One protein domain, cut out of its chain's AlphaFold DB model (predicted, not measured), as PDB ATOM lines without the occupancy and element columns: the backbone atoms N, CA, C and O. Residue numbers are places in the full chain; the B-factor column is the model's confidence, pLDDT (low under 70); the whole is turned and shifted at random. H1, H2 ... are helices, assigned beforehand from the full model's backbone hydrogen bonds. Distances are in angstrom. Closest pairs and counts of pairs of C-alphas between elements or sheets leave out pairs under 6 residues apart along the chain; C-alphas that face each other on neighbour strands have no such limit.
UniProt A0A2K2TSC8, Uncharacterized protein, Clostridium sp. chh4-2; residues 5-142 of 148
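What this domain is: This is residues 5 to 142 of the 148 residues of an uncharacterized protein of Clostridium sp. chh4-2 (UniProt A0A2K2TSC8). Two long helices, H1 and H3, run side by side and opposite ways as a long, narrow helical hairpin, turned at one end by the short helix H2. Toward the other end three short helices gather on it: H4 packs on the first turns of H1, H6 crosses H1, and H5 packs on H6. The printed part has 138 residues, with six named helices in the order H1 to H6 and no named strand; the class is all helix. The whole is loose, with a radius of gyration of the C-alphas of 19.9 A, and its outline is a rod spanning 65 by 27 by 20 A.

Where its parts are: H1, residues 5 to 45, is the longest helix; it begins at C-alpha 5 (1.974, -23.392, -8.361) and is 59.7 A long from first to last C-alpha. H2 is residues 47 to 50. H3, residues 58 to 92, is 50.9 A long, from C-alpha 58 (-17.770, -30.533, -58.881) to C-alpha 92. H4 is residues 96 to 103 and H5 is residues 114 to 121. H6, residues 130 to 141, is 16.4 A long and ends at C-alpha 141 (-10.826, -42.438, -15.282).

How they stand to each other: H1 is the hub, touching H2, H3, H4 and H6. H1 and H3 touch at a shallow tilt of 24 degrees, opposite ways; their closest C-alphas are those of Tyr 21 and Ala 80, 4.9 A apart. H1 and H2 touch only at the corner, closest at the C-alphas of Glu 43 and Trp 50, 4.9 A apart. With its residues 7 to 11 alone H1 touches H4, at a steep tilt of 47 degrees, the same way; the C-alphas of Lys 11 and Ile 102 come closest, at 5.8 A. With its residues 14 to 22 alone H1 touches H6, about perpendicular at 88 degrees; the closest C-alphas, of Gly 19 and Gln 130, are 4.4 A apart. H3 and H4 form a helical hairpin and only just touch, with 3 pairs of C-alphas within 8 A, the closest those of Ile 91 and Gln 99, 6.2 A apart. H3 and H5 also only just touch, with 3 such pairs; the C-alphas of Tyr 85 and Phe 117 are closest, at 7.0 A. H5 touches H6 at a steep tilt of 61 degrees, opposite ways, closest at the C-alphas of Arg 120 and Leu 140, 5.9 A apart. H3 and H6 are apart. Every O i to N i+4 pair is within hydrogen-bond range in H1, H3, H4 and H6, and 3 of 4 are in H5; H2 is too short for such a pair.

The domain as a whole: The two C-alphas farthest apart, those of Asp 48 and Asp 97, are 64.8 A apart. The printed part has no cut and no long link; the links H1 to H2 and H3 to H4 are tight. The mean pLDDT of the printed part is 91.3, and residues 47 to 56 are under 70.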
ATOM      1  N   LYS A   5       2.020 -23.934  -6.994       94.06
ATOM      2  CA  LYS A   5       1.974 -23.392  -8.361       94.06
ATOM      3  C   LYS A   5       2.027 -24.502  -9.398       94.06
ATOM      4  O   LYS A   5       1.415 -24.372 -10.455       94.06
ATOM      5  N   ARG A   6       2.774 -25.573  -9.123       94.88
ATOM      6  CA  ARG A   6       2.824 -26.744  -9.995       94.88
ATOM      7  C   ARG A   6       1.503 -27.508  -9.980       94.88
ATOM      8  O   ARG A   6       1.082 -27.941 -11.046       94.88
ATOM      9  N   ILE A   7       0.859 -27.642  -8.818       96.25
ATOM     10  CA  ILE A   7      -0.489 -28.227  -8.712       96.25
ATOM     11  C   ILE A   7      -1.467 -27.449  -9.595       96.25
ATOM     12  O   ILE A   7      -2.124 -28.041 -10.448       96.25
ATOM     13  N   GLU A   8      -1.510 -26.125  -9.451       97.00
ATOM     14  CA  GLU A   8      -2.430 -25.279 -10.217       97.00
ATOM     15  C   GLU A   8      -2.160 -25.343 -11.725       97.00
ATOM     16  O   GLU A   8      -3.078 -25.468 -12.531       97.00
ATOM     17  N   ALA A   9      -0.884 -25.345 -12.123       97.56
ATOM     18  CA  ALA A   9      -0.513 -25.497 -13.526       97.56
ATOM     19  C   ALA A   9      -0.954 -26.850 -14.108       97.56
ATOM     20  O   ALA A   9      -1.327 -26.913 -15.277       97.56
ATOM     21  N   LEU A  10      -0.910 -27.931 -13.322       98.12
ATOM     22  CA  LEU A  10      -1.369 -29.250 -13.761       98.12
ATOM     23  C   LEU A  10      -2.891 -29.341 -13.842       98.12
ATOM     24  O   LEU A  10      -3.389 -29.934 -14.792       98.12
ATOM     25  N   LYS A  11      -3.623 -28.709 -12.917       98.06
ATOM     26  CA  LYS A  11      -5.088 -28.587 -13.005       98.06
ATOM     27  C   LYS A  11      -5.510 -27.875 -14.284       98.06
ATOM     28  O   LYS A  11      -6.348 -28.385 -15.018       98.06
ATOM     29  N   GLN A  12      -4.870 -26.744 -14.582       98.19
ATOM     30  CA  GLN A  12      -5.158 -25.985 -15.796       98.19
ATOM     31  C   GLN A  12      -4.826 -26.784 -17.063       98.19
ATOM     32  O   GLN A  12      -5.633 -26.827 -17.985       98.19
ATOM     33  N   LYS A  13      -3.669 -27.459 -17.104       98.19
ATOM     34  CA  LYS A  13      -3.312 -28.330 -18.234       98.19
ATOM     35  C   LYS A  13      -4.319 -29.458 -18.437       98.19
ATOM     36  O   LYS A  13      -4.632 -29.780 -19.576       98.19
ATOM     37  N   LEU A  14      -4.791 -30.072 -17.352       98.38
ATOM     38  CA  LEU A  14      -5.772 -31.148 -17.424       98.38
ATOM     39  C   LEU A  14      -7.108 -30.645 -17.981       98.38
ATOM     40  O   LEU A  14      -7.650 -31.264 -18.890       98.38
ATOM     41  N   LEU A  15      -7.586 -29.498 -17.491       98.31
ATOM     42  CA  LEU A  15      -8.789 -28.829 -17.994       98.31
ATOM     43  C   LEU A  15      -8.682 -28.519 -19.495       98.31
ATOM     44  O   LEU A  15      -9.583 -28.830 -20.269       98.31
ATOM     45  N   GLU A  16      -7.560 -27.930 -19.916       98.06
ATOM     46  CA  GLU A  16      -7.314 -27.577 -21.316       98.06
ATOM     47  C   GLU A  16      -7.240 -28.812 -22.217       98.06
ATOM     48  O   GLU A  16      -7.851 -28.819 -23.285       98.06
ATOM     49  N   ALA A  17      -6.530 -29.860 -21.789       98.25
ATOM     50  CA  ALA A  17      -6.386 -31.087 -22.561       98.25
ATOM     51  C   ALA A  17      -7.717 -31.845 -22.692       98.25
ATOM     52  O   ALA A  17      -8.042 -32.302 -23.787       98.25
ATOM     53  N   ALA A  18      -8.510 -31.930 -21.616       97.62
ATOM     54  CA  ALA A  18      -9.812 -32.596 -21.637       97.62
ATOM     55  C   ALA A  18     -10.795 -31.864 -22.563       97.62
ATOM     56  O   ALA A  18     -11.403 -32.480 -23.436       97.62
ATOM     57  N   GLY A  19     -10.880 -30.533 -22.444       97.12
ATOM     58  CA  GLY A  19     -11.717 -29.721 -23.329       97.12
ATOM     59  C   GLY A  19     -11.282 -29.803 -24.794       97.12
ATOM     60  O   GLY A  19     -12.114 -29.959 -25.681       97.12
ATOM     61  N   LYS A  20      -9.971 -29.759 -25.058       96.88
ATOM     62  CA  LYS A  20      -9.421 -29.872 -26.413       96.88
ATOM     63  C   LYS A  20      -9.739 -31.226 -27.054       96.88
ATOM     64  O   LYS A  20     -10.079 -31.255 -28.235       96.88
ATOM     65  N   TYR A  21      -9.621 -32.322 -26.303       97.38
ATOM     66  CA  TYR A  21      -9.994 -33.650 -26.790       97.38
ATOM     67  C   TYR A  21     -11.489 -33.727 -27.110       97.38
ATOM     68  O   TYR A  21     -11.844 -34.074 -28.235       97.38
ATOM     69  N   SER A  22     -12.350 -33.318 -26.169       96.31
ATOM     70  CA  SER A  22     -13.809 -33.336 -26.348       96.31
ATOM     71  C   SER A  22     -14.248 -32.555 -27.596       96.31
ATOM     72  O   SER A  22     -14.995 -33.075 -28.426       96.31
ATOM     73  N   ASP A  23     -13.702 -31.350 -27.798       95.75
ATOM     74  CA  ASP A  23     -13.979 -30.530 -28.981       95.75
ATOM     75  C   ASP A  23     -13.532 -31.211 -30.285       95.75
ATOM     76  O   ASP A  23     -14.296 -31.280 -31.250       95.75
ATOM     77  N   HIS A  24     -12.286 -31.694 -30.351       96.12
ATOM     78  CA  HIS A  24     -11.754 -32.272 -31.589       96.12
ATOM     79  C   HIS A  24     -12.435 -33.580 -31.972       96.12
ATOM     80  O   HIS A  24     -12.710 -33.773 -33.157       96.12
ATOM     81  N   ARG A  25     -12.769 -34.414 -30.987       94.69
ATOM     82  CA  ARG A  25     -13.550 -35.630 -31.189       94.69
ATOM     83  C   ARG A  25     -14.924 -35.333 -31.772       94.69
ATOM     84  O   ARG A  25     -15.294 -35.915 -32.785       94.69
ATOM     85  N   GLU A  26     -15.647 -34.365 -31.217       95.12
ATOM     86  CA  GLU A  26     -16.955 -33.973 -31.752       95.12
ATOM     87  C   GLU A  26     -16.861 -33.434 -33.184       95.12
ATOM     88  O   GLU A  26     -17.712 -33.717 -34.033       95.12
ATOM     89  N   TYR A  27     -15.829 -32.643 -33.486       95.50
ATOM     90  CA  TYR A  27     -15.628 -32.134 -34.839       95.50
ATOM     91  C   TYR A  27     -15.327 -33.252 -35.836       95.50
ATOM     92  O   TYR A  27     -15.895 -33.243 -36.930       95.50
ATOM     93  N   GLU A  28     -14.462 -34.196 -35.468       95.62
ATOM     94  CA  GLU A  28     -14.139 -35.372 -36.275       95.62
ATOM     95  C   GLU A  28     -15.398 -36.203 -36.531       95.62
ATOM     96  O   GLU A  28     -15.773 -36.376 -37.692       95.62
ATOM     97  N   THR A  29     -16.143 -36.550 -35.479       94.06
ATOM     98  CA  THR A  29     -17.366 -37.356 -35.578       94.06
ATOM     99  C   THR A  29     -18.413 -36.682 -36.464       94.06
ATOM    100  O   THR A  29     -19.056 -37.322 -37.300       94.06
ATOM    101  N   ARG A  30     -18.608 -35.363 -36.342       95.62
ATOM    102  CA  ARG A  30     -19.540 -34.628 -37.216       95.62
ATOM    103  C   ARG A  30     -19.095 -34.604 -38.674       95.62
ATOM    104  O   ARG A  30     -19.950 -34.618 -39.560       95.62
ATOM    105  N   LEU A  31     -17.792 -34.506 -38.926       96.38
ATOM    106  CA  LEU A  31     -17.245 -34.499 -40.279       96.38
ATOM    107  C   LEU A  31     -17.312 -35.884 -40.915       96.38
ATOM    108  O   LEU A  31     -17.676 -35.959 -42.085       96.38
ATOM    109  N   GLU A  32     -17.019 -36.945 -40.165       94.50
ATOM    110  CA  GLU A  32     -17.146 -38.329 -40.627       94.50
ATOM    111  C   GLU A  32     -18.599 -38.634 -41.006       94.50
ATOM    112  O   GLU A  32     -18.872 -38.996 -42.146       94.50
ATOM    113  N   ASN A  33     -19.556 -38.322 -40.124       94.94
ATOM    114  CA  ASN A  33     -20.984 -38.464 -40.430       94.94
ATOM    115  C   ASN A  33     -21.402 -37.680 -41.687       94.94
ATOM    116  O   ASN A  33     -22.230 -38.135 -42.476       94.94
ATOM    117  N   LEU A  34     -20.868 -36.469 -41.882       95.44
ATOM    118  CA  LEU A  34     -21.161 -35.675 -43.076       95.44
ATOM    119  C   LEU A  34     -20.546 -36.291 -44.341       95.44
ATOM    120  O   LEU A  34     -21.161 -36.203 -45.403       95.44
ATOM    121  N   GLU A  35     -19.350 -36.869 -44.240       93.06
ATOM    122  CA  GLU A  35     -18.668 -37.559 -45.336       93.06
ATOM    123  C   GLU A  35     -19.455 -38.782 -45.790       93.06
ATOM    124  O   GLU A  35     -19.798 -38.849 -46.972       93.06
ATOM    125  N   GLU A  36     -19.890 -39.622 -44.852       90.00
ATOM    126  CA  GLU A  36     -20.733 -40.785 -45.136       90.00
ATOM    127  C   GLU A  36     -22.071 -40.383 -45.779       90.00
ATOM    128  O   GLU A  36     -22.474 -40.934 -46.806       90.00
ATOM    129  N   LEU A  37     -22.754 -39.367 -45.230       91.81
ATOM    130  CA  LEU A  37     -24.020 -38.867 -45.783       91.81
ATOM    131  C   LEU A  37     -23.857 -38.298 -47.198       91.81
ATOM    132  O   LEU A  37     -24.759 -38.415 -48.040       91.81
ATOM    133  N   TYR A  38     -22.737 -37.620 -47.455       88.50
ATOM    134  CA  TYR A  38     -22.444 -37.062 -48.769       88.50
ATOM    135  C   TYR A  38     -22.118 -38.163 -49.776       88.50
ATOM    136  O   TYR A  38     -22.615 -38.103 -50.906       88.50
ATOM    137  N   ASP A  39     -21.343 -39.168 -49.374       83.44
ATOM    138  CA  ASP A  39     -21.019 -40.327 -50.201       83.44
ATOM    139  C   ASP A  39     -22.295 -41.084 -50.593       83.44
ATOM    140  O   ASP A  39     -22.596 -41.194 -51.783       83.44
ATOM    141  N   GLU A  40     -23.149 -41.430 -49.620       84.44
ATOM    142  CA  GLU A  40     -24.437 -42.096 -49.868       84.44
ATOM    143  C   GLU A  40     -25.328 -41.278 -50.822       84.44
ATOM    144  O   GLU A  40     -25.900 -41.801 -51.783       84.44
ATOM    145  N   THR A  41     -25.420 -39.960 -50.611       84.62
ATOM    146  CA  THR A  41     -26.175 -39.067 -51.505       84.62
ATOM    147  C   THR A  41     -25.619 -39.111 -52.928       84.62
ATOM    148  O   THR A  41     -26.380 -39.142 -53.902       84.62
ATOM    149  N   THR A  42     -24.297 -39.108 -53.068       79.94
ATOM    150  CA  THR A  42     -23.642 -39.093 -54.374       79.94
ATOM    151  C   THR A  42     -23.848 -40.424 -55.100       79.94
ATOM    152  O   THR A  42     -24.196 -40.416 -56.282       79.94
ATOM    153  N   GLU A  43     -23.766 -41.552 -54.391       76.25
ATOM    154  CA  GLU A  43     -24.081 -42.876 -54.936       76.25
ATOM    155  C   GLU A  43     -25.541 -42.995 -55.411       76.25
ATOM    156  O   GLU A  43     -25.812 -43.589 -56.458       76.25
ATOM    157  N   ILE A  44     -26.496 -42.406 -54.678       79.38
ATOM    158  CA  ILE A  44     -27.928 -42.464 -55.015       79.38
ATOM    159  C   ILE A  44     -28.261 -41.640 -56.268       79.38
ATOM    160  O   ILE A  44     -29.066 -42.075 -57.100       79.38
ATOM    161  N   TYR A  45     -27.710 -40.428 -56.387       76.06
ATOM    162  CA  TYR A  45     -28.149 -39.453 -57.393       76.06
ATOM    163  C   TYR A  45     -27.220 -39.320 -58.604       76.06
ATOM    164  O   TYR A  45     -27.652 -38.765 -59.620       76.06
ATOM    165  N   ASP A  46     -25.995 -39.845 -58.546       70.50
ATOM    166  CA  ASP A  46     -25.035 -39.791 -59.647       70.50
ATOM    167  C   ASP A  46     -24.532 -41.195 -60.023       70.50
ATOM    168  O   ASP A  46     -23.523 -41.701 -59.535       70.50
ATOM    169  N   TYR A  47     -25.250 -41.823 -60.960       67.62
ATOM    170  CA  TYR A  47     -24.906 -43.143 -61.496       67.62
ATOM    171  C   TYR A  47     -23.497 -43.190 -62.109       67.62
ATOM    172  O   TYR A  47     -22.860 -44.242 -62.092       67.62
ATOM    173  N   ASP A  48     -22.998 -42.082 -62.666       69.50
ATOM    174  CA  ASP A  48     -21.656 -42.042 -63.242       69.50
ATOM    175  C   ASP A  48     -20.582 -41.923 -62.150       69.50
ATOM    176  O   ASP A  48     -19.513 -42.516 -62.315       69.50
ATOM    177  N   VAL A  49     -20.850 -41.248 -61.024       66.56
ATOM    178  CA  VAL A  49     -19.985 -41.315 -59.828       66.56
ATOM    179  C   VAL A  49     -19.988 -42.724 -59.245       66.56
ATOM    180  O   VAL A  49     -18.919 -43.312 -59.098       66.56
ATOM    181  N   TRP A  50     -21.166 -43.319 -59.036       64.62
ATOM    182  CA  TRP A  50     -21.301 -44.684 -58.519       64.62
ATOM    183  C   TRP A  50     -20.581 -45.728 -59.393       64.62
ATOM    184  O   TRP A  50     -19.927 -46.646 -58.904       64.62
ATOM    185  N   MET A  51     -20.627 -45.567 -60.720       67.94
ATOM    186  CA  MET A  51     -19.913 -46.438 -61.662       67.94
ATOM    187  C   MET A  51     -18.405 -46.137 -61.779       67.94
ATOM    188  O   MET A  51     -17.735 -46.769 -62.608       67.94
ATOM    189  N   GLY A  52     -17.865 -45.168 -61.028       65.38
ATOM    190  CA  GLY A  52     -16.463 -44.734 -61.097       65.38
ATOM    191  C   GLY A  52     -16.083 -44.087 -62.435       65.38
ATOM    192  O   GLY A  52     -14.946 -44.194 -62.899       65.38
ATOM    193  N   ARG A  53     -17.060 -43.488 -63.123       68.06
ATOM    194  CA  ARG A  53     -16.929 -42.877 -64.458       68.06
ATOM    195  C   ARG A  53     -16.916 -41.356 -64.413       68.06
ATOM    196  O   ARG A  53     -16.440 -40.740 -65.367       68.06
ATOM    197  N   SER A  54     -17.371 -40.766 -63.314       64.62
ATOM    198  CA  SER A  54     -17.202 -39.352 -63.002       64.62
ATOM    199  C   SER A  54     -15.714 -38.998 -62.921       64.62
ATOM    200  O   SER A  54     -14.956 -39.654 -62.213       64.62
ATOM    201  N   HIS A  55     -15.261 -38.036 -63.730       63.12
ATOM    202  CA  HIS A  55     -13.871 -37.574 -63.716       63.12
ATOM    203  C   HIS A  55     -13.816 -36.049 -63.634       63.12
ATOM    204  O   HIS A  55     -13.964 -35.345 -64.638       63.12
ATOM    205  N   GLY A  56     -13.529 -35.546 -62.435       68.19
ATOM    206  CA  GLY A  56     -13.191 -34.151 -62.167       68.19
ATOM    207  C   GLY A  56     -14.384 -33.198 -62.163       68.19
ATOM    208  O   GLY A  56     -14.188 -31.991 -62.376       68.19
ATOM    209  N   ASN A  57     -15.602 -33.707 -61.948       79.38
ATOM    210  CA  ASN A  57     -16.777 -32.855 -61.799       79.38
ATOM    211  C   ASN A  57     -16.765 -32.151 -60.417       79.38
ATOM    212  O   ASN A  57     -15.841 -32.309 -59.619       79.38
ATOM    213  N   ILE A  58     -17.740 -31.278 -60.152       82.69
ATOM    214  CA  ILE A  58     -17.770 -30.533 -58.881       82.69
ATOM    215  C   ILE A  58     -18.079 -31.431 -57.671       82.69
ATOM    216  O   ILE A  58     -17.634 -31.103 -56.576       82.69
ATOM    217  N   ALA A  59     -18.788 -32.547 -57.869       79.88
ATOM    218  CA  ALA A  59     -19.100 -33.508 -56.814       79.88
ATOM    219  C   ALA A  59     -17.843 -34.279 -56.389       79.88
ATOM    220  O   ALA A  59     -17.529 -34.284 -55.206       79.88
ATOM    221  N   ASP A  60     -17.035 -34.770 -57.341       79.25
ATOM    222  CA  ASP A  60     -15.758 -35.441 -57.037       79.25
ATOM    223  C   ASP A  60     -14.844 -34.555 -56.175       79.25
ATOM    224  O   ASP A  60     -14.209 -35.012 -55.227       79.25
ATOM    225  N   LYS A  61     -14.794 -33.253 -56.493       86.38
ATOM    226  CA  LYS A  61     -14.000 -32.274 -55.736       86.38
ATOM    227  C   LYS A  61     -14.542 -32.054 -54.331       86.38
ATOM    228  O   LYS A  61     -13.754 -31.837 -53.416       86.38
ATOM    229  N   ALA A  62     -15.862 -32.052 -54.166       87.75
ATOM    230  CA  ALA A  62     -16.485 -31.913 -52.858       87.75
ATOM    231  C   ALA A  62     -16.204 -33.148 -51.989       87.75
ATOM    232  O   ALA A  62     -15.776 -32.968 -50.852       87.75
ATOM    233  N   THR A  63     -16.321 -34.362 -52.544       86.25
ATOM    234  CA  THR A  63     -15.930 -35.610 -51.865       86.25
ATOM    235  C   THR A  63     -14.460 -35.578 -51.459       86.25
ATOM    236  O   THR A  63     -14.133 -35.812 -50.299       86.25
ATOM    237  N   GLU A  64     -13.554 -35.228 -52.381       89.00
ATOM    238  CA  GLU A  64     -12.117 -35.156 -52.094       89.00
ATOM    239  C   GLU A  64     -11.809 -34.149 -50.977       89.00
ATOM    240  O   GLU A  64     -11.083 -34.467 -50.035       89.00
ATOM    241  N   MET A  65     -12.383 -32.944 -51.043       93.06
ATOM    242  CA  MET A  65     -12.188 -31.922 -50.013       93.06
ATOM    243  C   MET A  65     -12.736 -32.350 -48.651       93.06
ATOM    244  O   MET A  65     -12.087 -32.093 -47.635       93.06
ATOM    245  N   LEU A  66     -13.909 -32.980 -48.620       93.62
ATOM    246  CA  LEU A  66     -14.529 -33.442 -47.384       93.62
ATOM    247  C   LEU A  66     -13.685 -34.543 -46.743       93.62
ATOM    248  O   LEU A  66     -13.292 -34.400 -45.590       93.62
ATOM    249  N   ARG A  67     -13.265 -35.540 -47.524       92.50
ATOM    250  CA  ARG A  67     -12.381 -36.615 -47.065       92.50
ATOM    251  C   ARG A  67     -11.036 -36.104 -46.545       92.50
ATOM    252  O   ARG A  67     -10.553 -36.568 -45.517       92.50
ATOM    253  N   ILE A  68     -10.412 -35.143 -47.233       96.50
ATOM    254  CA  ILE A  68      -9.173 -34.511 -46.743       96.50
ATOM    255  C   ILE A  68      -9.431 -33.799 -45.413       96.50
ATOM    256  O   ILE A  68      -8.602 -33.876 -44.511       96.50
ATOM    257  N   THR A  69     -10.571 -33.121 -45.286       97.06
ATOM    258  CA  THR A  69     -10.931 -32.404 -44.060       97.06
ATOM    259  C   THR A  69     -11.152 -33.374 -42.900       97.06
ATOM    260  O   THR A  69     -10.589 -33.139 -41.837       97.06
ATOM    261  N   VAL A  70     -11.875 -34.484 -43.107       97.00
ATOM    262  CA  VAL A  70     -12.043 -35.556 -42.104       97.00
ATOM    263  C   VAL A  70     -10.683 -36.054 -41.619       97.00
ATOM    264  O   VAL A  70     -10.423 -36.033 -40.422       97.00
ATOM    265  N   ASN A  71      -9.772 -36.401 -42.535       97.19
ATOM    266  CA  ASN A  71      -8.445 -36.901 -42.159       97.19
ATOM    267  C   ASN A  71      -7.649 -35.892 -41.313       97.19
ATOM    268  O   ASN A  71      -6.994 -36.283 -40.356       97.19
ATOM    269  N   ILE A  72      -7.718 -34.595 -41.640       98.19
ATOM    270  CA  ILE A  72      -7.048 -33.551 -40.847       98.19
ATOM    271  C   ILE A  72      -7.637 -33.478 -39.435       98.19
ATOM    272  O   ILE A  72      -6.894 -33.301 -38.475       98.19
ATOM    273  N   PHE A  73      -8.959 -33.583 -39.293       97.75
ATOM    274  CA  PHE A  73      -9.602 -33.529 -37.981       97.75
ATOM    275  C   PHE A  73      -9.357 -34.789 -37.153       97.75
ATOM    276  O   PHE A  73      -9.171 -34.660 -35.948       97.75
ATOM    277  N   ARG A  74      -9.230 -35.953 -37.795       97.25
ATOM    278  CA  ARG A  74      -8.755 -37.182 -37.154       97.25
ATOM    279  C   ARG A  74      -7.343 -37.037 -36.602       97.25
ATOM    280  O   ARG A  74      -7.117 -37.303 -35.436       97.25
ATOM    281  N   GLU A  75      -6.413 -36.482 -37.379       98.25
ATOM    282  CA  GLU A  75      -5.059 -36.200 -36.876       98.25
ATOM    283  C   GLU A  75      -5.053 -35.194 -35.702       98.25
ATOM    284  O   GLU A  75      -4.191 -35.261 -34.825       98.25
ATOM    285  N   LEU A  76      -5.991 -34.236 -35.674       98.06
ATOM    286  CA  LEU A  76      -6.133 -33.290 -34.559       98.06
ATOM    287  C   LEU A  76      -6.709 -33.946 -33.301       98.06
ATOM    288  O   LEU A  76      -6.273 -33.607 -32.200       98.06
ATOM    289  N   GLU A  77      -7.674 -34.846 -33.470       97.25
ATOM    290  CA  GLU A  77      -8.281 -35.648 -32.408       97.25
ATOM    291  C   GLU A  77      -7.242 -36.592 -31.787       97.25
ATOM    292  O   GLU A  77      -6.969 -36.463 -30.594       97.25
ATOM    293  N   GLU A  78      -6.522 -37.369 -32.602       97.50
ATOM    294  CA  GLU A  78      -5.414 -38.235 -32.167       97.50
ATOM    295  C   GLU A  78      -4.329 -37.441 -31.412       97.50
ATOM    296  O   GLU A  78      -3.808 -37.858 -30.373       97.50
ATOM    297  N   ALA A  79      -3.979 -36.247 -31.902       98.25
ATOM    298  CA  ALA A  79      -3.003 -35.388 -31.235       98.25
ATOM    299  C   ALA A  79      -3.517 -34.823 -29.899       98.25
ATOM    300  O   ALA A  79      -2.720 -34.599 -28.983       98.25
ATOM    301  N   ALA A  80      -4.820 -34.550 -29.784       98.06
ATOM    302  CA  ALA A  80      -5.442 -34.106 -28.541       98.06
ATOM    303  C   ALA A  80      -5.536 -35.249 -27.519       98.06
ATOM    304  O   ALA A  80      -5.242 -35.025 -26.344       98.06
ATOM    305  N   GLU A  81      -5.846 -36.467 -27.968       98.06
ATOM    306  CA  GLU A  81      -5.826 -37.669 -27.133       98.06
ATOM    307  C   GLU A  81      -4.432 -37.897 -26.549       98.06
ATOM    308  O   GLU A  81      -4.274 -38.025 -25.333       98.06
ATOM    309  N   GLN A  82      -3.399 -37.851 -27.396       98.38
ATOM    310  CA  GLN A  82      -2.017 -38.027 -26.958       98.38
ATOM    311  C   GLN A  82      -1.599 -36.962 -25.932       98.38
ATOM    312  O   GLN A  82      -0.860 -37.252 -24.989       98.38
ATOM    313  N   GLU A  83      -2.042 -35.716 -26.106       98.56
ATOM    314  CA  GLU A  83      -1.788 -34.646 -25.142       98.56
ATOM    315  C   GLU A  83      -2.439 -34.952 -23.786       98.56
ATOM    316  O   GLU A  83      -1.763 -34.882 -22.753       98.56
ATOM    317  N   LEU A  84      -3.711 -35.356 -23.784       98.50
ATOM    318  CA  LEU A  84      -4.444 -35.716 -22.571       98.50
ATOM    319  C   LEU A  84      -3.838 -36.942 -21.873       98.50
ATOM    320  O   LEU A  84      -3.669 -36.940 -20.648       98.50
ATOM    321  N   TYR A  85      -3.417 -37.947 -22.638       98.44
ATOM    322  CA  TYR A  85      -2.695 -39.113 -22.133       98.44
ATOM    323  C   TYR A  85      -1.387 -38.717 -21.434       98.44
ATOM    324  O   TYR A  85      -1.111 -39.131 -20.304       98.44
ATOM    325  N   LEU A  86      -0.581 -37.851 -22.054       98.50
ATOM    326  CA  LEU A  86       0.682 -37.398 -21.468       98.50
ATOM    327  C   LEU A  86       0.474 -36.572 -20.190       98.50
ATOM    328  O   LEU A  86       1.250 -36.724 -19.243       98.50
ATOM    329  N   VAL A  87      -0.566 -35.733 -20.135       98.44
ATOM    330  CA  VAL A  87      -0.945 -35.007 -18.910       98.44
ATOM    331  C   VAL A  87      -1.368 -35.988 -17.814       98.44
ATOM    332  O   VAL A  87      -0.920 -35.861 -16.673       98.44
ATOM    333  N   THR A  88      -2.142 -37.016 -18.166       97.75
ATOM    334  CA  THR A  88      -2.560 -38.090 -17.252       97.75
ATOM    335  C   THR A  88      -1.353 -38.814 -16.654       97.75
ATOM    336  O   THR A  88      -1.256 -38.957 -15.435       97.75
ATOM    337  N   LEU A  89      -0.368 -39.189 -17.477       98.19
ATOM    338  CA  LEU A  89       0.881 -39.803 -17.010       98.19
ATOM    339  C   LEU A  89       1.748 -38.862 -16.163       98.19
ATOM    340  O   LEU A  89       2.481 -39.327 -15.279       98.19
ATOM    341  N   GLU A  90       1.728 -37.555 -16.451       97.94
ATOM    342  CA  GLU A  90       2.432 -36.553 -15.647       97.94
ATOM    343  C   GLU A  90       1.834 -36.490 -14.234       97.94
ATOM    344  O   GLU A  90       2.592 -36.521 -13.261       97.94
ATOM    345  N   ILE A  91       0.502 -36.467 -14.121       97.69
ATOM    346  CA  ILE A  91      -0.219 -36.426 -12.842       97.69
ATOM    347  C   ILE A  91      -0.060 -37.748 -12.084       97.69
ATOM    348  O   ILE A  91       0.335 -37.730 -10.919       97.69
ATOM    349  N   ALA A  92      -0.265 -38.895 -12.738       96.75
ATOM    350  CA  ALA A  92      -0.114 -40.219 -12.124       96.75
ATOM    351  C   ALA A  92       1.320 -40.501 -11.633       96.75
ATOM    352  O   ALA A  92       1.539 -41.320 -10.746       96.75
ATOM    353  N   GLY A  93       2.323 -39.802 -12.176       96.12
ATOM    354  CA  GLY A  93       3.710 -39.879 -11.710       96.12
ATOM    355  C   GLY A  93       4.003 -39.122 -10.408       96.12
ATOM    356  O   GLY A  93       5.155 -39.115  -9.966       96.12
ATOM    357  N   LEU A  94       3.015 -38.443  -9.822       96.56
ATOM    358  CA  LEU A  94       3.145 -37.707  -8.565       96.56
ATOM    359  C   LEU A  94       2.827 -38.578  -7.344       96.56
ATOM    360  O   LEU A  94       2.264 -39.665  -7.455       96.56
ATOM    361  N   ASP A  95       3.168 -38.070  -6.154       95.50
ATOM    362  CA  ASP A  95       2.741 -38.680  -4.892       95.50
ATOM    363  C   ASP A  95       1.209 -38.658  -4.723       95.50
ATOM    364  O   ASP A  95       0.530 -37.791  -5.274       95.50
ATOM    365  N   GLU A  96       0.671 -39.612  -3.953       95.69
ATOM    366  CA  GLU A  96      -0.780 -39.799  -3.794       95.69
ATOM    367  C   GLU A  96      -1.516 -38.536  -3.333       95.69
ATOM    368  O   GLU A  96      -2.626 -38.272  -3.794       95.69
ATOM    369  N   ASP A  97      -0.919 -37.766  -2.420       96.25
ATOM    370  CA  ASP A  97      -1.533 -36.544  -1.895       96.25
ATOM    371  C   ASP A  97      -1.687 -35.505  -3.011       96.25
ATOM    372  O   ASP A  97      -2.749 -34.905  -3.164       96.25
ATOM    373  N   SER A  98      -0.656 -35.360  -3.846       96.88
ATOM    374  CA  SER A  98      -0.667 -34.450  -4.994       96.88
ATOM    375  C   SER A  98      -1.664 -34.888  -6.075       96.88
ATOM    376  O   SER A  98      -2.343 -34.043  -6.654       96.88
ATOM    377  N   GLN A  99      -1.793 -36.194  -6.336       96.69
ATOM    378  CA  GLN A  99      -2.804 -36.717  -7.264       96.69
ATOM    379  C   GLN A  99      -4.217 -36.388  -6.773       96.69
ATOM    380  O   GLN A  99      -4.994 -35.754  -7.490       96.69
ATOM    381  N   LYS A 100      -4.527 -36.731  -5.516       96.12
ATOM    382  CA  LYS A 100      -5.829 -36.437  -4.895       96.12
ATOM    383  C   LYS A 100      -6.145 -34.944  -4.919       96.12
ATOM    384  O   LYS A 100      -7.294 -34.575  -5.134       96.12
ATOM    385  N   GLU A 101      -5.143 -34.089  -4.732       96.56
ATOM    386  CA  GLU A 101      -5.313 -32.638  -4.799       96.56
ATOM    387  C   GLU A 101      -5.649 -32.130  -6.212       96.56
ATOM    388  O   GLU A 101      -6.412 -31.168  -6.339       96.56
ATOM    389  N   ILE A 102      -5.098 -32.751  -7.262       96.25
ATOM    390  CA  ILE A 102      -5.326 -32.361  -8.661       96.25
ATOM    391  C   ILE A 102      -6.687 -32.844  -9.163       96.25
ATOM    392  O   ILE A 102      -7.455 -32.028  -9.666       96.25
ATOM    393  N   TRP A 103      -6.986 -34.137  -9.019       95.00
ATOM    394  CA  TRP A 103      -8.131 -34.772  -9.691       95.00
ATOM    395  C   TRP A 103      -8.981 -35.696  -8.802       95.00
ATOM    396  O   TRP A 103      -9.864 -36.397  -9.285       95.00
ATOM    397  N   GLY A 104      -8.724 -35.728  -7.491       94.81
ATOM    398  CA  GLY A 104      -9.567 -36.444  -6.525       94.81
ATOM    399  C   GLY A 104      -9.398 -37.968  -6.455       94.81
ATOM    400  O   GLY A 104     -10.028 -38.592  -5.605       94.81
ATOM    401  N   MET A 105      -8.542 -38.570  -7.282       95.06
ATOM    402  CA  MET A 105      -8.270 -40.014  -7.297       95.06
ATOM    403  C   MET A 105      -6.766 -40.326  -7.282       95.06
ATOM    404  O   MET A 105      -5.930 -39.423  -7.347       95.06
ATOM    405  N   VAL A 106      -6.415 -41.607  -7.167       95.50
ATOM    406  CA  VAL A 106      -5.040 -42.098  -7.332       95.50
ATOM    407  C   VAL A 106      -5.054 -43.136  -8.432       95.50
ATOM    408  O   VAL A 106      -5.800 -44.107  -8.330       95.50
ATOM    409  N   LEU A 107      -4.218 -42.938  -9.444       93.69
ATOM    410  CA  LEU A 107      -4.011 -43.913 -10.502       93.69
ATOM    411  C   LEU A 107      -2.576 -44.431 -10.442       93.69
ATOM    412  O   LEU A 107      -1.622 -43.677 -10.241       93.69
ATOM    413  N   ASP A 108      -2.439 -45.742 -10.615       93.31
ATOM    414  CA  ASP A 108      -1.147 -46.410 -10.712       93.31
ATOM    415  C   ASP A 108      -0.584 -46.187 -12.119       93.31
ATOM    416  O   ASP A 108      -1.096 -46.744 -13.092       93.31
ATOM    417  N   LYS A 109       0.452 -45.347 -12.236       94.81
ATOM    418  CA  LYS A 109       1.040 -44.955 -13.523       94.81
ATOM    419  C   LYS A 109       1.448 -46.164 -14.360       94.81
ATOM    420  O   LYS A 109       1.320 -46.135 -15.579       94.81
ATOM    421  N   GLU A 110       1.937 -47.221 -13.725       93.44
ATOM    422  CA  GLU A 110       2.382 -48.448 -14.371       93.44
ATOM    423  C   GLU A 110       1.235 -49.224 -15.041       93.44
ATOM    424  O   GLU A 110       1.497 -50.051 -15.917       93.44
ATOM    425  N   LYS A 111      -0.022 -48.954 -14.663       92.06
ATOM    426  CA  LYS A 111      -1.222 -49.535 -15.284       92.06
ATOM    427  C   LYS A 111      -1.793 -48.694 -16.427       92.06
ATOM    428  O   LYS A 111      -2.604 -49.211 -17.189       92.06
ATOM    429  N   ILE A 112      -1.389 -47.430 -16.550       94.62
ATOM    430  CA  ILE A 112      -1.904 -46.504 -17.566       94.62
ATOM    431  C   ILE A 112      -1.113 -46.718 -18.862       94.62
ATOM    432  O   ILE A 112      -0.082 -46.085 -19.093       94.62
ATOM    433  N   THR A 113      -1.568 -47.657 -19.690       96.06
ATOM    434  CA  THR A 113      -1.076 -47.831 -21.066       96.06
ATOM    435  C   THR A 113      -1.890 -46.981 -22.040       96.06
ATOM    436  O   THR A 113      -2.988 -46.552 -21.697       96.06
ATOM    437  N   GLU A 114      -1.375 -46.764 -23.257       95.12
ATOM    438  CA  GLU A 114      -2.129 -46.096 -24.334       95.12
ATOM    439  C   GLU A 114      -3.449 -46.836 -24.589       95.12
ATOM    440  O   GLU A 114      -4.500 -46.243 -24.406       95.12
ATOM    441  N   ASP A 115      -3.409 -48.154 -24.819       95.38
ATOM    442  CA  ASP A 115      -4.626 -48.965 -25.012       95.38
ATOM    443  C   ASP A 115      -5.641 -48.823 -23.861       95.38
ATOM    444  O   ASP A 115      -6.826 -48.617 -24.095       95.38
ATOM    445  N   TRP A 116      -5.189 -48.887 -22.600       94.25
ATOM    446  CA  TRP A 116      -6.067 -48.760 -21.428       94.25
ATOM    447  C   TRP A 116      -6.737 -47.387 -21.356       94.25
ATOM    448  O   TRP A 116      -7.866 -47.263 -20.871       94.25
ATOM    449  N   PHE A 117      -6.005 -46.363 -21.788       95.25
ATOM    450  CA  PHE A 117      -6.452 -44.985 -21.798       95.25
ATOM    451  C   PHE A 117      -7.455 -44.758 -22.931       95.25
ATOM    452  O   PHE A 117      -8.569 -44.321 -22.653       95.25
ATOM    453  N   SER A 118      -7.108 -45.144 -24.160       94.69
ATOM    454  CA  SER A 118      -7.981 -45.047 -25.330       94.69
ATOM    455  C   SER A 118      -9.283 -45.823 -25.129       94.69
ATOM    456  O   SER A 118     -10.355 -45.281 -25.389       94.69
ATOM    457  N   ASP A 119      -9.222 -47.040 -24.569       94.12
ATOM    458  CA  ASP A 119     -10.406 -47.862 -24.276       94.12
ATOM    459  C   ASP A 119     -11.417 -47.133 -23.378       94.12
ATOM    460  O   ASP A 119     -12.625 -47.274 -23.554       94.12
ATOM    461  N   ARG A 120     -10.937 -46.325 -22.425       92.81
ATOM    462  CA  ARG A 120     -11.805 -45.527 -21.544       92.81
ATOM    463  C   ARG A 120     -12.438 -44.348 -22.241       92.81
ATOM    464  O   ARG A 120     -13.501 -43.914 -21.821       92.81
ATOM    465  N   LEU A 121     -11.788 -43.814 -23.265       93.81
ATOM    466  CA  LEU A 121     -12.344 -42.691 -23.994       93.81
ATOM    467  C   LEU A 121     -13.403 -43.151 -24.998       93.81
ATOM    468  O   LEU A 121     -14.176 -42.311 -25.432       93.81
ATOM    469  N   ILE A 122     -13.498 -44.440 -25.358       88.12
ATOM    470  CA  ILE A 122     -14.425 -44.939 -26.397       88.12
ATOM    471  C   ILE A 122     -15.863 -44.451 -26.191       88.12
ATOM    472  O   ILE A 122     -16.486 -44.031 -27.163       88.12
ATOM    473  N   ASP A 123     -16.357 -44.428 -24.955       81.00
ATOM    474  CA  ASP A 123     -17.741 -44.042 -24.646       81.00
ATOM    475  C   ASP A 123     -17.915 -42.546 -24.324       81.00
ATOM    476  O   ASP A 123     -19.001 -42.120 -23.941       81.00
ATOM    477  N   TRP A 124     -16.872 -41.726 -24.491       88.88
ATOM    478  CA  TRP A 124     -16.946 -40.295 -24.201       88.88
ATOM    479  C   TRP A 124     -17.894 -39.576 -25.178       88.88
ATOM    480  O   TRP A 124     -17.657 -39.531 -26.392       88.88
ATOM    481  N   GLU A 125     -18.968 -38.996 -24.637       81.50
ATOM    482  CA  GLU A 125     -19.891 -38.109 -25.350       81.50
ATOM    483  C   GLU A 125     -19.400 -36.643 -25.376       81.50
ATOM    484  O   GLU A 125     -18.622 -36.192 -24.540       81.50
ATOM    485  N   TYR A 126     -19.828 -35.867 -26.370       79.06
ATOM    486  CA  TYR A 126     -19.440 -34.457 -26.458       79.06
ATOM    487  C   TYR A 126     -20.002 -33.618 -25.302       79.06
ATOM    488  O   TYR A 126     -21.199 -33.677 -25.019       79.06
ATOM    489  N   GLU A 127     -19.162 -32.739 -24.747       83.12
ATOM    490  CA  GLU A 127     -19.521 -31.826 -23.661       83.12
ATOM    491  C   GLU A 127     -19.469 -30.356 -24.096       83.12
ATOM    492  O   GLU A 127     -18.588 -29.924 -24.838       83.12
ATOM    493  N   TYR A 128     -20.421 -29.545 -23.625       74.81
ATOM    494  CA  TYR A 128     -20.609 -28.170 -24.111       74.81
ATOM    495  C   TYR A 128     -19.619 -27.160 -23.511       74.81
ATOM    496  O   TYR A 128     -19.548 -26.010 -23.967       74.81
ATOM    497  N   SER A 129     -18.866 -27.558 -22.485       90.00
ATOM    498  CA  SER A 129     -17.893 -26.718 -21.791       90.00
ATOM    499  C   SER A 129     -16.647 -27.498 -21.372       90.00
ATOM    500  O   SER A 129     -16.671 -28.715 -21.221       90.00
ATOM    501  N   GLN A 130     -15.544 -26.777 -21.142       90.50
ATOM    502  CA  GLN A 130     -14.295 -27.379 -20.656       90.50
ATOM    503  C   GLN A 130     -14.461 -28.022 -19.275       90.50
ATOM    504  O   GLN A 130     -13.846 -29.052 -19.012       90.50
ATOM    505  N   ASP A 131     -15.285 -27.426 -18.409       94.00
ATOM    506  CA  ASP A 131     -15.553 -27.960 -17.074       94.00
ATOM    507  C   ASP A 131     -16.338 -29.280 -17.159       94.00
ATOM    508  O   ASP A 131     -15.938 -30.255 -16.530       94.00
ATOM    509  N   GLU A 132     -17.389 -29.345 -17.985       94.44
ATOM    510  CA  GLU A 132     -18.148 -30.586 -18.232       94.44
ATOM    511  C   GLU A 132     -17.262 -31.666 -18.876       94.44
ATOM    512  O   GLU A 132     -17.252 -32.806 -18.419       94.44
ATOM    513  N   ALA A 133     -16.429 -31.298 -19.858       96.06
ATOM    514  CA  ALA A 133     -15.468 -32.218 -20.470       96.06
ATOM    515  C   ALA A 133     -14.489 -32.792 -19.436       96.06
ATOM    516  O   ALA A 133     -14.184 -33.985 -19.444       96.06
ATOM    517  N   LEU A 134     -13.994 -31.956 -18.521       97.00
ATOM    518  CA  LEU A 134     -13.145 -32.420 -17.435       97.00
ATOM    519  C   LEU A 134     -13.912 -33.344 -16.479       97.00
ATOM    520  O   LEU A 134     -13.370 -34.366 -16.072       97.00
ATOM    521  N   GLU A 135     -15.143 -33.006 -16.103       95.00
ATOM    522  CA  GLU A 135     -15.965 -33.847 -15.227       95.00
ATOM    523  C   GLU A 135     -16.196 -35.242 -15.820       95.00
ATOM    524  O   GLU A 135     -15.977 -36.235 -15.118       95.00
ATOM    525  N   GLU A 136     -16.538 -35.319 -17.107       95.06
ATOM    526  CA  GLU A 136     -16.732 -36.582 -17.823       95.06
ATOM    527  C   GLU A 136     -15.426 -37.379 -17.911       95.06
ATOM    528  O   GLU A 136     -15.376 -38.546 -17.518       95.06
ATOM    529  N   PHE A 137     -14.315 -36.732 -18.283       96.00
ATOM    530  CA  PHE A 137     -12.995 -37.367 -18.261       96.00
ATOM    531  C   PHE A 137     -12.678 -37.993 -16.896       96.00
ATOM    532  O   PHE A 137     -12.252 -39.145 -16.794       96.00
ATOM    533  N   LEU A 138     -12.897 -37.236 -15.818       95.31
ATOM    534  CA  LEU A 138     -12.649 -37.704 -14.458       95.31
ATOM    535  C   LEU A 138     -13.582 -38.847 -14.057       95.31
ATOM    536  O   LEU A 138     -13.226 -39.634 -13.181       95.31
ATOM    537  N   GLN A 139     -14.771 -38.941 -14.645       93.44
ATOM    538  CA  GLN A 139     -15.673 -40.063 -14.442       93.44
ATOM    539  C   GLN A 139     -15.165 -41.323 -15.150       93.44
ATOM    540  O   GLN A 139     -15.080 -42.361 -14.499       93.44
ATOM    541  N   LEU A 140     -14.733 -41.211 -16.409       92.62
ATOM    542  CA  LEU A 140     -14.163 -42.316 -17.195       92.62
ATOM    543  C   LEU A 140     -12.870 -42.883 -16.583       92.62
ATOM    544  O   LEU A 140     -12.575 -44.073 -16.696       92.62
ATOM    545  N   MET A 141     -12.082 -42.032 -15.919       92.25
ATOM    546  CA  MET A 141     -10.826 -42.438 -15.282       92.25
ATOM    547  C   MET A 141     -10.999 -43.118 -13.923       92.25
ATOM    548  O   MET A 141     -10.071 -43.790 -13.466       92.25
ATOM    549  N   LYS A 142     -12.153 -42.970 -13.261       88.69
ATOM    550  CA  LYS A 142     -12.405 -43.697 -12.012       88.69
ATOM    551  C   LYS A 142     -12.423 -45.189 -12.327       88.69
ATOM    552  O   LYS A 142     -13.124 -45.635 -13.230       88.69
TER     553      LYS A 142